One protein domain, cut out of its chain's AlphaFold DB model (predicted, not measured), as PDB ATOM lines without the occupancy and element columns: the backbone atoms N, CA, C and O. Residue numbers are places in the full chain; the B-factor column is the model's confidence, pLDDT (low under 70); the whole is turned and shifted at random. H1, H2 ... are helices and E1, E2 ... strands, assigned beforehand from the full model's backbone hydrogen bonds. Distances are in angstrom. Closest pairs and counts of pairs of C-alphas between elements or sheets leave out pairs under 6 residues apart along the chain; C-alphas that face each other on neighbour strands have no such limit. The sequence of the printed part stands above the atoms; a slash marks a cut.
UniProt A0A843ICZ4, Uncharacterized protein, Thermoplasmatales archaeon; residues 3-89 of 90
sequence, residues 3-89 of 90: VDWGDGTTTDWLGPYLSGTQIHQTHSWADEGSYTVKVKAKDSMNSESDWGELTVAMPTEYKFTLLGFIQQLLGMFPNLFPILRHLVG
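AT A GLANCE: This is residues 3 to 89 of the 90 residues of an uncharacterized protein of Thermoplasmatales archaeon (UniProt A0A843ICZ4). A winding stretch, residues 3 to 32, with no named element, loops beside a two-strand hairpin, E1 and E2; beyond it, residues 62 to 89 stick out as an arm ending in two short helices, H1 and H2. The printed part has 87 residues, under half in named elements, in the order E1, E2, H1, H2; the class is mixed, the sheet antiparallel. It is extended, with radius of gyration of the C-alphas 19.9 A and spans of 57 by 29 by 24 A.

IN THESE COORDINATES: E1, residues 33 to 40, begins at C-alpha 33 (140.310, 122.227, 160.303) and is 22.6 A long. E2 is residues 52 to 58, 19.7 A. H1 is residues 66 to 76, 15.0 A. H2, residues 80 to 88, 12.2 A, ends at C-alpha 88 (123.373, 149.508, 151.984).

HOW THE PARTS SIT: The hairpin E1 and E2 is antiparallel at 157 degrees, with N 35 and O 56 within hydrogen-bond range at 2.8 A. H1 and H2 are close but not clearly touching, the closest C-alphas, of Leu 74 and Leu 80, being 6.7 A apart; they run opposite ways at a steep tilt of 54 degrees. In both helices every O i to N i+4 pair is within hydrogen-bond range. E1 and H1 are apart.

THE WHOLE: The C-alphas farthest apart, of Met 45 and Gly 89, are 56.9 A apart. The printed part has no cut. The link E1 to E2 is long. Twenty residues have pLDDT under 70, among them 60 to 68.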
ATOM      1  N   VAL A   3     142.875 117.780 141.475       95.31
ATOM      2  CA  VAL A   3     143.120 118.259 142.834       95.31
ATOM      3  C   VAL A   3     141.917 117.906 143.696       95.31
ATOM      4  O   VAL A   3     140.783 118.219 143.343       95.31
ATOM      5  N   ASP A   4     142.179 117.261 144.821       95.62
ATOM      6  CA  ASP A   4     141.240 117.065 145.917       95.62
ATOM      7  C   ASP A   4     141.651 118.000 147.052       95.62
ATOM      8  O   ASP A   4     142.797 117.958 147.501       95.62
ATOM      9  N   TRP A   5     140.749 118.878 147.483       94.56
ATOM     10  CA  TRP A   5     141.043 119.875 148.511       94.56
ATOM     11  C   TRP A   5     140.855 119.344 149.936       94.56
ATOM     12  O   TRP A   5     141.151 120.056 150.895       94.56
ATOM     13  N   GLY A   6     140.395 118.101 150.099       92.12
ATOM     14  CA  GLY A   6     140.244 117.452 151.400       92.12
ATOM     15  C   GLY A   6     139.015 117.898 152.198       92.12
ATOM     16  O   GLY A   6     138.824 117.433 153.317       92.12
ATOM     17  N   ASP A   7     138.172 118.767 151.639       90.00
ATOM     18  CA  ASP A   7     136.893 119.228 152.201       90.00
ATOM     19  C   ASP A   7     135.674 118.655 151.454       90.00
ATOM     20  O   ASP A   7     134.540 119.091 151.645       90.00
ATOM     21  N   GLY A   8     135.909 117.669 150.584       89.19
ATOM     22  CA  GLY A   8     134.899 117.093 149.697       89.19
ATOM     23  C   GLY A   8     134.734 117.853 148.381       89.19
ATOM     24  O   GLY A   8     133.995 117.390 147.510       89.19
ATOM     25  N   THR A   9     135.435 118.976 148.195       92.38
ATOM     26  CA  THR A   9     135.523 119.647 146.900       92.38
ATOM     27  C   THR A   9     136.739 119.156 146.125       92.38
ATOM     28  O   THR A   9     137.826 118.928 146.658       92.38
ATOM     29  N   THR A  10     136.547 118.978 144.823       94.19
ATOM     30  CA  THR A  10     137.598 118.541 143.906       94.19
ATOM     31  C   THR A  10     137.534 119.378 142.640       94.19
ATOM     32  O   THR A  10     136.506 119.984 142.329       94.19
ATOM     33  N   THR A  11     138.637 119.437 141.907       91.50
ATOM     34  CA  THR A  11     138.636 119.987 140.554       91.50
ATOM     35  C   THR A  11     138.303 118.888 139.559       91.50
ATOM     36  O   THR A  11     138.739 117.750 139.720       91.50
ATOM     37  N   ASP A  12     137.680 119.246 138.441       90.62
ATOM     38  CA  ASP A  12     137.736 118.397 137.253       90.62
ATOM     39  C   ASP A  12     139.185 118.221 136.759       90.62
ATOM     40  O   ASP A  12     140.129 118.861 137.237       90.62
ATOM     41  N   TRP A  13     139.381 117.345 135.772       90.38
ATOM     42  CA  TRP A  13     140.682 117.174 135.133       90.38
ATOM     43  C   TRP A  13     141.127 118.459 134.425       90.38
ATOM     44  O   TRP A  13     140.685 118.781 133.328       90.38
ATOM     45  N   LEU A  14     142.070 119.160 135.047       88.94
ATOM     46  CA  LEU A  14     142.689 120.367 134.521       88.94
ATOM     47  C   LEU A  14     143.670 120.011 133.398       88.94
ATOM     48  O   LEU A  14     144.586 119.204 133.608       88.94
ATOM     49  N   GLY A  15     143.536 120.657 132.241       86.81
ATOM     50  CA  GLY A  15     144.464 120.533 131.116       86.81
ATOM     51  C   GLY A  15     143.764 120.375 129.767       86.81
ATOM     52  O   GLY A  15     142.575 120.677 129.659       86.81
ATOM     53  N   PRO A  16     144.492 119.907 128.735       87.75
ATOM     54  CA  PRO A  16     145.875 119.405 128.767       87.75
ATOM     55  C   PRO A  16     146.926 120.511 128.967       87.75
ATOM     56  O   PRO A  16     146.756 121.635 128.507       87.75
ATOM     57  N   TYR A  17     148.038 120.173 129.624       89.00
ATOM     58  CA  TYR A  17     149.191 121.064 129.807       89.00
ATOM     59  C   TYR A  17     150.468 120.386 129.315       89.00
ATOM     60  O   TYR A  17     150.587 119.163 129.377       89.00
ATOM     61  N   LEU A  18     151.432 121.182 128.846       88.12
ATOM     62  CA  LEU A  18     152.756 120.679 128.483       88.12
ATOM     63  C   LEU A  18     153.540 120.296 129.744       88.12
ATOM     64  O   LEU A  18     153.453 120.979 130.769       88.12
ATOM     65  N   SER A  19     154.343 119.237 129.660       85.94
ATOM     66  CA  SER A  19     155.227 118.818 130.750       85.94
ATOM     67  C   SER A  19     156.138 119.963 131.206       85.94
ATOM     68  O   SER A  19     156.755 120.636 130.385       85.94
ATOM     69  N   GLY A  20     156.218 120.179 132.520       87.12
ATOM     70  CA  GLY A  20     156.993 121.269 133.123       87.12
ATOM     71  C   GLY A  20     156.257 122.610 133.223       87.12
ATOM     72  O   GLY A  20     156.805 123.552 133.792       87.12
ATOM     73  N   THR A  21     155.020 122.712 132.727       90.00
ATOM     74  CA  THR A  21     154.198 123.919 132.910       90.00
ATOM     75  C   THR A  21     153.790 124.062 134.374       90.00
ATOM     76  O   THR A  21     153.170 123.160 134.938       90.00
ATOM     77  N   GLN A  22     154.097 125.208 134.982       90.88
ATOM     78  CA  GLN A  22     153.611 125.543 136.317       90.88
ATOM     79  C   GLN A  22     152.150 126.001 136.239       90.88
ATOM     80  O   GLN A  22     151.792 126.833 135.409       90.88
ATOM     81  N   ILE A  23     151.305 125.448 137.107       89.56
ATOM     82  CA  ILE A  23     149.874 125.755 137.172       89.56
ATOM     83  C   ILE A  23     149.571 126.250 138.579       89.56
ATOM     84  O   ILE A  23     150.038 125.671 139.560       89.56
ATOM     85  N   HIS A  24     148.776 127.310 138.669       90.75
ATOM     86  CA  HIS A  24     148.320 127.871 139.933       90.75
ATOM     87  C   HIS A  24     146.826 127.603 140.089       90.75
ATOM     88  O   HIS A  24     146.048 127.881 139.179       90.75
ATOM     89  N   GLN A  25     146.442 127.058 141.238       91.12
ATOM     90  CA  GLN A  25     145.053 126.874 141.639       91.12
ATOM     91  C   GLN A  25     144.871 127.446 143.038       91.12
ATOM     92  O   GLN A  25     145.773 127.359 143.872       91.12
ATOM     93  N   THR A  26     143.713 128.050 143.272       90.00
ATOM     94  CA  THR A  26     143.367 128.686 144.543       90.00
ATOM     95  C   THR A  26     142.092 128.069 145.080       90.00
ATOM     96  O   THR A  26     141.118 127.948 144.343       90.00
ATOM     97  N   HIS A  27     142.097 127.748 146.368       89.69
ATOM     98  CA  HIS A  27     140.937 127.250 147.093       89.69
ATOM     99  C   HIS A  27     140.828 127.949 148.440       89.69
ATOM    100  O   HIS A  27     141.804 128.519 148.936       89.69
ATOM    101  N   SER A  28     139.635 127.962 149.015       88.62
ATOM    102  CA  SER A  28     139.374 128.578 150.313       88.62
ATOM    103  C   SER A  28     138.449 127.684 151.118       88.62
ATOM    104  O   SER A  28     137.403 127.275 150.626       88.62
ATOM    105  N   TRP A  29     138.837 127.421 152.361       87.44
ATOM    106  CA  TRP A  29     138.046 126.665 153.321       87.44
ATOM    107  C   TRP A  29     137.294 127.638 154.223       87.44
ATOM    108  O   TRP A  29     137.881 128.599 154.723       87.44
ATOM    109  N   ALA A  30     135.990 127.417 154.384       82.25
ATOM    110  CA  ALA A  30     135.152 128.240 155.255       82.25
ATOM    111  C   ALA A  30     135.265 127.820 156.726       82.25
ATOM    112  O   ALA A  30     135.194 128.668 157.615       82.25
ATOM    113  N   ASP A  31     135.447 126.522 156.958       83.81
ATOM    114  CA  ASP A  31     135.475 125.936 158.288       83.81
ATOM    115  C   ASP A  31     136.909 125.776 158.800       83.81
ATOM    116  O   ASP A  31     137.877 125.683 158.037       83.81
ATOM    117  N   GLU A  32     137.045 125.756 160.124       86.75
ATOM    118  CA  GLU A  32     138.315 125.408 160.746       86.75
ATOM    119  C   GLU A  32     138.621 123.925 160.574       86.75
ATOM    120  O   GLU A  32     137.740 123.063 160.626       86.75
ATOM    121  N   GLY A  33     139.901 123.612 160.423       88.81
ATOM    122  CA  GLY A  33     140.310 122.227 160.303       88.81
ATOM    123  C   GLY A  33     141.688 122.040 159.704       88.81
ATOM    124  O   GLY A  33     142.384 122.981 159.330       88.81
ATOM    125  N   SER A  34     142.083 120.775 159.633       91.88
ATOM    126  CA  SER A  34     143.275 120.331 158.926       91.88
ATOM    127  C   SER A  34     142.821 119.576 157.686       91.88
ATOM    128  O   SER A  34     142.210 118.516 157.805       91.88
ATOM    129  N   TYR A  35     143.132 120.112 156.513       93.62
ATOM    130  CA  TYR A  35     142.717 119.582 155.222       93.62
ATOM    131  C   TYR A  35     143.921 118.990 154.495       93.62
ATOM    132  O   TYR A  35     144.951 119.647 154.339       93.62
ATOM    133  N   THR A  36     143.809 117.740 154.053       95.69
ATOM    134  CA  THR A  36     144.848 117.095 153.243       95.69
ATOM    135  C   THR A  36     144.528 117.299 151.773       95.69
ATOM    136  O   THR A  36     143.677 116.607 151.219       95.69
ATOM    137  N   VAL A  37     145.237 118.228 151.141       95.81
ATOM    138  CA  VAL A  37     145.154 118.468 149.702       95.81
ATOM    139  C   VAL A  37     145.899 117.359 148.975       95.81
ATOM    140  O   VAL A  37     147.059 117.087 149.285       95.81
ATOM    141  N   LYS A  38     145.259 116.730 147.990       95.50
ATOM    142  CA  LYS A  38     145.865 115.686 147.160       95.50
ATOM    143  C   LYS A  38     145.870 116.099 145.702       95.50
ATOM    144  O   LYS A  38     144.881 116.611 145.191       95.50
ATOM    145  N   VAL A  39     146.971 115.848 145.006       94.69
ATOM    146  CA  VAL A  39     147.117 116.171 143.584       94.69
ATOM    147  C   VAL A  39     147.650 114.969 142.825       94.69
ATOM    148  O   VAL A  39     148.618 114.347 143.251       94.69
ATOM    149  N   LYS A  40     147.059 114.675 141.666       94.12
ATOM    150  CA  LYS A  40     147.596 113.701 140.707       94.12
ATOM    151  C   LYS A  40     147.592 114.238 139.281       94.12
ATOM    152  O   LYS A  40     146.813 115.127 138.917       94.12
ATOM    153  N   ALA A  41     148.474 113.699 138.453       93.31
ATOM    154  CA  ALA A  41     148.550 113.983 137.030       93.31
ATOM    155  C   ALA A  41     147.958 112.827 136.217       93.31
ATOM    156  O   ALA A  41     147.834 111.706 136.700       93.31
ATOM    157  N   LYS A  42     147.598 113.119 134.969       92.88
ATOM    158  CA  LYS A  42     147.185 112.122 133.986       92.88
ATOM    159  C   LYS A  42     147.804 112.470 132.641       92.88
ATOM    160  O   LYS A  42     147.818 113.649 132.278       92.88
ATOM    161  N   ASP A  43     148.321 111.468 131.942       88.31
ATOM    162  CA  ASP A  43     148.901 111.628 130.610       88.31
ATOM    163  C   ASP A  43     147.849 111.508 129.486       88.31
ATOM    164  O   ASP A  43     146.662 111.253 129.715       88.31
ATOM    165  N   SER A  44     148.282 111.704 128.238       86.38
ATOM    166  CA  SER A  44     147.422 111.578 127.053       86.38
ATOM    167  C   SER A  44     146.947 110.146 126.780       86.38
ATOM    168  O   SER A  44     145.992 109.962 126.028       86.38
ATOM    169  N   MET A  45     147.576 109.143 127.396       88.31
ATOM    170  CA  MET A  45     147.216 107.728 127.303       88.31
ATOM    171  C   MET A  45     146.240 107.300 128.412       88.31
ATOM    172  O   MET A  45     145.906 106.122 128.512       88.31
ATOM    173  N   ASN A  46     145.734 108.250 129.208       86.94
ATOM    174  CA  ASN A  46     144.898 108.029 130.391       86.94
ATOM    175  C   ASN A  46     145.595 107.294 131.548       86.94
ATOM    176  O   ASN A  46     144.907 106.805 132.441       86.94
ATOM    177  N   SER A  47     146.926 107.250 131.570       90.62
ATOM    178  CA  SER A  47     147.677 106.773 132.727       90.62
ATOM    179  C   SER A  47     147.698 107.848 133.808       90.62
ATOM    180  O   SER A  47     147.985 109.014 133.525       90.62
ATOM    181  N   GLU A  48     147.386 107.469 135.043       93.94
ATOM    182  CA  GLU A  48     147.362 108.364 136.200       93.94
ATOM    183  C   GLU A  48     148.630 108.193 137.039       93.94
ATOM    184  O   GLU A  48     149.150 107.087 137.180       93.94
ATOM    185  N   SER A  49     149.133 109.292 137.603       93.62
ATOM    186  CA  SER A  49     150.232 109.244 138.567       93.62
ATOM    187  C   SER A  49     149.735 108.877 139.964       93.62
ATOM    188  O   SER A  49     148.551 109.025 140.277       93.62
ATOM    189  N   ASP A  50     150.675 108.536 140.843       95.69
ATOM    190  CA  ASP A  50     150.425 108.521 142.281       95.69
ATOM    191  C   ASP A  50     149.991 109.905 142.790       95.69
ATOM    192  O   ASP A  50     150.239 110.943 142.158       95.69
ATOM    193  N   TRP A  51     149.335 109.905 143.949       95.56
ATOM    194  CA  TRP A  51     148.928 111.118 144.646       95.56
ATOM    195  C   TRP A  51     150.116 111.762 145.362       95.56
ATOM    196  O   TRP A  51     150.804 111.119 146.152       95.56
ATOM    197  N   GLY A  52     150.314 113.058 145.135       94.81
ATOM    198  CA  GLY A  52     151.059 113.918 146.048       94.81
ATOM    199  C   GLY A  52     150.109 114.502 147.089       94.81
ATOM    200  O   GLY A  52     149.010 114.920 146.732       94.81
ATOM    201  N   GLU A  53     150.517 114.544 148.354       96.12
ATOM    202  CA  GLU A  53     149.682 115.027 149.459       96.12
ATOM    203  C   GLU A  53     150.346 116.207 150.181       96.12
ATOM    204  O   GLU A  53     151.562 116.226 150.382       96.12
ATOM    205  N   LEU A  54     149.542 117.188 150.584       94.69
ATOM    206  CA  LEU A  54     149.955 118.339 151.375       94.69
ATOM    207  C   LEU A  54     148.886 118.660 152.419       94.69
ATOM    208  O   LEU A  54     147.752 118.983 152.079       94.69
ATOM    209  N   THR A  55     149.259 118.628 153.695       93.50
ATOM    210  CA  THR A  55     148.354 118.995 154.788       93.50
ATOM    211  C   THR A  55     148.401 120.496 155.043       93.50
ATOM    212  O   THR A  55     149.468 121.062 155.284       93.50
ATOM    213  N   VAL A  56     147.234 121.133 155.028       92.25
ATOM    214  CA  VAL A  56     147.042 122.563 155.274       92.25
ATOM    215  C   VAL A  56     146.130 122.737 156.486       92.25
ATOM    216  O   VAL A  56     145.052 122.154 156.542       92.25
ATOM    217  N   ALA A  57     146.552 123.541 157.461       90.44
ATOM    218  CA  ALA A  57     145.754 123.849 158.645       90.44
ATOM    219  C   ALA A  57     145.114 125.239 158.527       90.44
ATOM    220  O   ALA A  57     145.804 126.220 158.246       90.44
ATOM    221  N   MET A  58     143.810 125.312 158.783       88.56
ATOM    222  CA  MET A  58     142.992 126.523 158.799       88.56
ATOM    223  C   MET A  58     142.514 126.777 160.236       88.56
ATOM    224  O   MET A  58     141.538 126.166 160.674       88.56
ATOM    225  N   PRO A  59     143.230 127.605 161.018       81.88
ATOM    226  CA  PRO A  59     142.840 127.924 162.389       81.88
ATOM    227  C   PRO A  59     141.674 128.928 162.429       81.88
ATOM    228  O   PRO A  59     141.640 129.878 161.653       81.88
ATOM    229  N   THR A  60     140.760 128.758 163.390       62.38
ATOM    230  CA  THR A  60     139.549 129.580 163.614       62.38
ATOM    231  C   THR A  60     139.802 131.070 163.818       62.38
ATOM    232  O   THR A  60     138.906 131.887 163.606       62.38
ATOM    233  N   GLU A  61     140.984 131.457 164.297       57.28
ATOM    234  CA  GLU A  61     141.243 132.846 164.658       57.28
ATOM    235  C   GLU A  61     141.554 133.699 163.423       57.28
ATOM    236  O   GLU A  61     142.677 134.163 163.219       57.28
ATOM    237  N   TYR A  62     140.517 134.038 162.656       56.12
ATOM    238  CA  TYR A  62     140.534 135.250 161.845       56.12
ATOM    239  C   TYR A  62     140.433 136.467 162.771       56.12
ATOM    240  O   TYR A  62     139.486 137.247 162.731       56.12
ATOM    241  N   LYS A  63     141.501 136.722 163.534       50.47
ATOM    242  CA  LYS A  63     141.882 138.084 163.941       50.47
ATOM    243  C   LYS A  63     142.437 138.835 162.728       50.47
ATOM    244  O   LYS A  63     143.406 139.582 162.822       50.47
ATOM    245  N   PHE A  64     141.837 138.624 161.559       56.31
ATOM    246  CA  PHE A  64     141.988 139.554 160.471       56.31
ATOM    247  C   PHE A  64     141.340 140.816 161.001       56.31
ATOM    248  O   PHE A  64     140.157 140.812 161.344       56.31
ATOM    249  N   THR A  65     142.113 141.879 161.162       58.12
ATOM    250  CA  THR A  65     141.560 143.193 161.444       58.12
ATOM    251  C   THR A  65     140.734 143.553 160.206       58.12
ATOM    252  O   THR A  65     141.207 144.291 159.355       58.12
ATOM    253  N   LEU A  66     139.524 142.999 160.040       64.19
ATOM    254  CA  LEU A  66     138.596 143.321 158.955       64.19
ATOM    255  C   LEU A  66     138.410 144.831 158.930       64.19
ATOM    256  O   LEU A  66     138.457 145.440 157.876       64.19
ATOM    257  N   LEU A  67     138.364 145.442 160.116       61.91
ATOM    258  CA  LEU A  67     138.507 146.877 160.312       61.91
ATOM    259  C   LEU A  67     139.777 147.450 159.663       61.91
ATOM    260  O   LEU A  67     139.664 148.370 158.875       61.91
ATOM    261  N   GLY A  68     140.968 146.917 159.922       67.94
ATOM    262  CA  GLY A  68     142.231 147.388 159.340       67.94
ATOM    263  C   GLY A  68     142.305 147.240 157.818       67.94
ATOM    264  O   GLY A  68     142.722 148.172 157.137       67.94
ATOM    265  N   PHE A  69     141.833 146.120 157.269       71.62
ATOM    266  CA  PHE A  69     141.729 145.925 155.822       71.62
ATOM    267  C   PHE A  69     140.690 146.856 155.195       71.62
ATOM    268  O   PHE A  69     140.978 147.493 154.189       71.62
ATOM    269  N   ILE A  70     139.510 147.005 155.807       68.31
ATOM    270  CA  ILE A  70     138.480 147.951 155.360       68.31
ATOM    271  C   ILE A  70     139.014 149.386 155.437       68.31
ATOM    272  O   ILE A  70     138.772 150.159 154.521       68.31
ATOM    273  N   GLN A  71     139.791 149.750 156.461       71.50
ATOM    274  CA  GLN A  71     140.443 151.063 156.551       71.50
ATOM    275  C   GLN A  71     141.471 151.265 155.428       71.50
ATOM    276  O   GLN A  71     141.481 152.320 154.800       71.50
ATOM    277  N   GLN A  72     142.297 150.258 155.120       78.50
ATOM    278  CA  GLN A  72     143.238 150.321 153.996       78.50
ATOM    279  C   GLN A  72     142.519 150.404 152.642       78.50
ATOM    280  O   GLN A  72     142.911 151.196 151.790       78.50
ATOM    281  N   LEU A  73     141.441 149.641 152.459       77.31
ATOM    282  CA  LEU A  73     140.619 149.642 151.251       77.31
ATOM    283  C   LEU A  73     139.891 150.984 151.065       77.31
ATOM    284  O   LEU A  73     139.938 151.565 149.985       77.31
ATOM    285  N   LEU A  74     139.265 151.516 152.120       73.44
ATOM    286  CA  LEU A  74     138.610 152.829 152.109       73.44
ATOM    287  C   LEU A  74     139.616 153.965 151.877       73.44
ATOM    288  O   LEU A  74     139.304 154.915 151.166       73.44
ATOM    289  N   GLY A  75     140.829 153.858 152.428       72.12
ATOM    290  CA  GLY A  75     141.909 154.814 152.174       72.12
ATOM    291  C   GLY A  75     142.445 154.757 150.739       72.12
ATOM    292  O   GLY A  75     142.784 155.790 150.167       72.12
ATOM    293  N   MET A  76     142.487 153.567 150.137       77.31
ATOM    294  CA  MET A  76     142.916 153.360 148.748       77.31
ATOM    295  C   MET A  76     141.872 153.849 147.733       77.31
ATOM    296  O   MET A  76     142.226 154.287 146.640       77.31
ATOM    297  N   PHE A  77     140.592 153.818 148.107       77.88
ATOM    298  CA  PHE A  77     139.477 154.240 147.266       77.88
ATOM    299  C   PHE A  77     138.645 155.346 147.943       77.88
ATOM    300  O   PHE A  77     137.548 155.082 148.449       77.88
ATOM    301  N   PRO A  78     139.094 156.612 147.885       68.06
ATOM    302  CA  PRO A  78     138.421 157.740 148.542       68.06
ATOM    303  C   PRO A  78     136.966 157.981 148.081       68.06
ATOM    304  O   PRO A  78     136.209 158.653 148.777       68.06
ATOM    305  N   ASN A  79     136.542 157.393 146.954       66.75
ATOM    306  CA  ASN A  79     135.191 157.516 146.388       66.75
ATOM    307  C   ASN A  79     134.304 156.263 146.565       66.75
ATOM    308  O   ASN A  79     133.245 156.189 145.945       66.75
ATOM    309  N   LEU A  80     134.691 155.263 147.370       67.62
ATOM    310  CA  LEU A  80     133.838 154.079 147.610       67.62
ATOM    311  C   LEU A  80     132.664 154.363 148.557       67.62
ATOM    312  O   LEU A  80     131.643 153.681 148.500       67.62
ATOM    313  N   PHE A  81     132.772 155.386 149.408       67.12
ATOM    314  CA  PHE A  81     131.767 155.682 150.434       67.12
ATOM    315  C   PHE A  81     130.368 156.038 149.873       67.12
ATOM    316  O   PHE A  81     129.382 155.491 150.371       67.12
ATOM    317  N   PRO A  82     130.228 156.865 148.811       68.75
ATOM    318  CA  PRO A  82     128.927 157.148 148.194       68.75
ATOM    319  C   PRO A  82     128.271 155.913 147.561       68.75
ATOM    320  O   PRO A  82     127.056 155.752 147.629       68.75
ATOM    321  N   ILE A  83     129.068 155.018 146.970       71.94
ATOM    322  CA  ILE A  83     128.572 153.804 146.305       71.94
ATOM    323  C   ILE A  83     128.081 152.797 147.350       71.94
ATOM    324  O   ILE A  83     126.996 152.239 147.208       71.94
ATOM    325  N   LEU A  84     128.838 152.621 148.440       66.81
ATOM    326  CA  LEU A  84     128.439 151.782 149.573       66.81
ATOM    327  C   LEU A  84     127.146 152.286 150.225       66.81
ATOM    328  O   LEU A  84     126.293 151.479 150.587       66.81
ATOM    329  N   ARG A  85     126.951 153.608 150.309       66.62
ATOM    330  CA  ARG A  85     125.708 154.208 150.809       66.62
ATOM    331  C   ARG A  85     124.485 153.844 149.955       66.62
ATOM    332  O   ARG A  85     123.439 153.517 150.507       66.62
ATOM    333  N   HIS A  86     124.622 153.836 148.629       69.38
ATOM    334  CA  HIS A  86     123.539 153.413 147.733       69.38
ATOM    335  C   HIS A  86     123.247 151.906 147.797       69.38
ATOM    336  O   HIS A  86     122.113 151.498 147.565       69.38
ATOM    337  N   LEU A  87     124.245 151.086 148.133       67.19
ATOM    338  CA  LEU A  87     124.136 149.623 148.183       67.19
ATOM    339  C   LEU A  87     123.581 149.111 149.525       67.19
ATOM    340  O   LEU A  87     122.885 148.102 149.557       67.19
ATOM    341  N   VAL A  88     123.852 149.826 150.622       72.31
ATOM    342  CA  VAL A  88     123.373 149.508 151.984       72.31
ATOM    343  C   VAL A  88     122.019 150.171 152.301       72.31
ATOM    344  O   VAL A  88     121.424 149.904 153.340       72.31
ATOM    345  N   GLY A  89     121.475 150.970 151.379       60.84
ATOM    346  CA  GLY A  89     120.110 151.488 151.466       60.84
ATOM    347  C   GLY A  89     119.933 152.591 152.511       60.84
ATOM    348  O   GLY A  89     119.178 152.413 153.466       60.84
TER     349      GLY A  89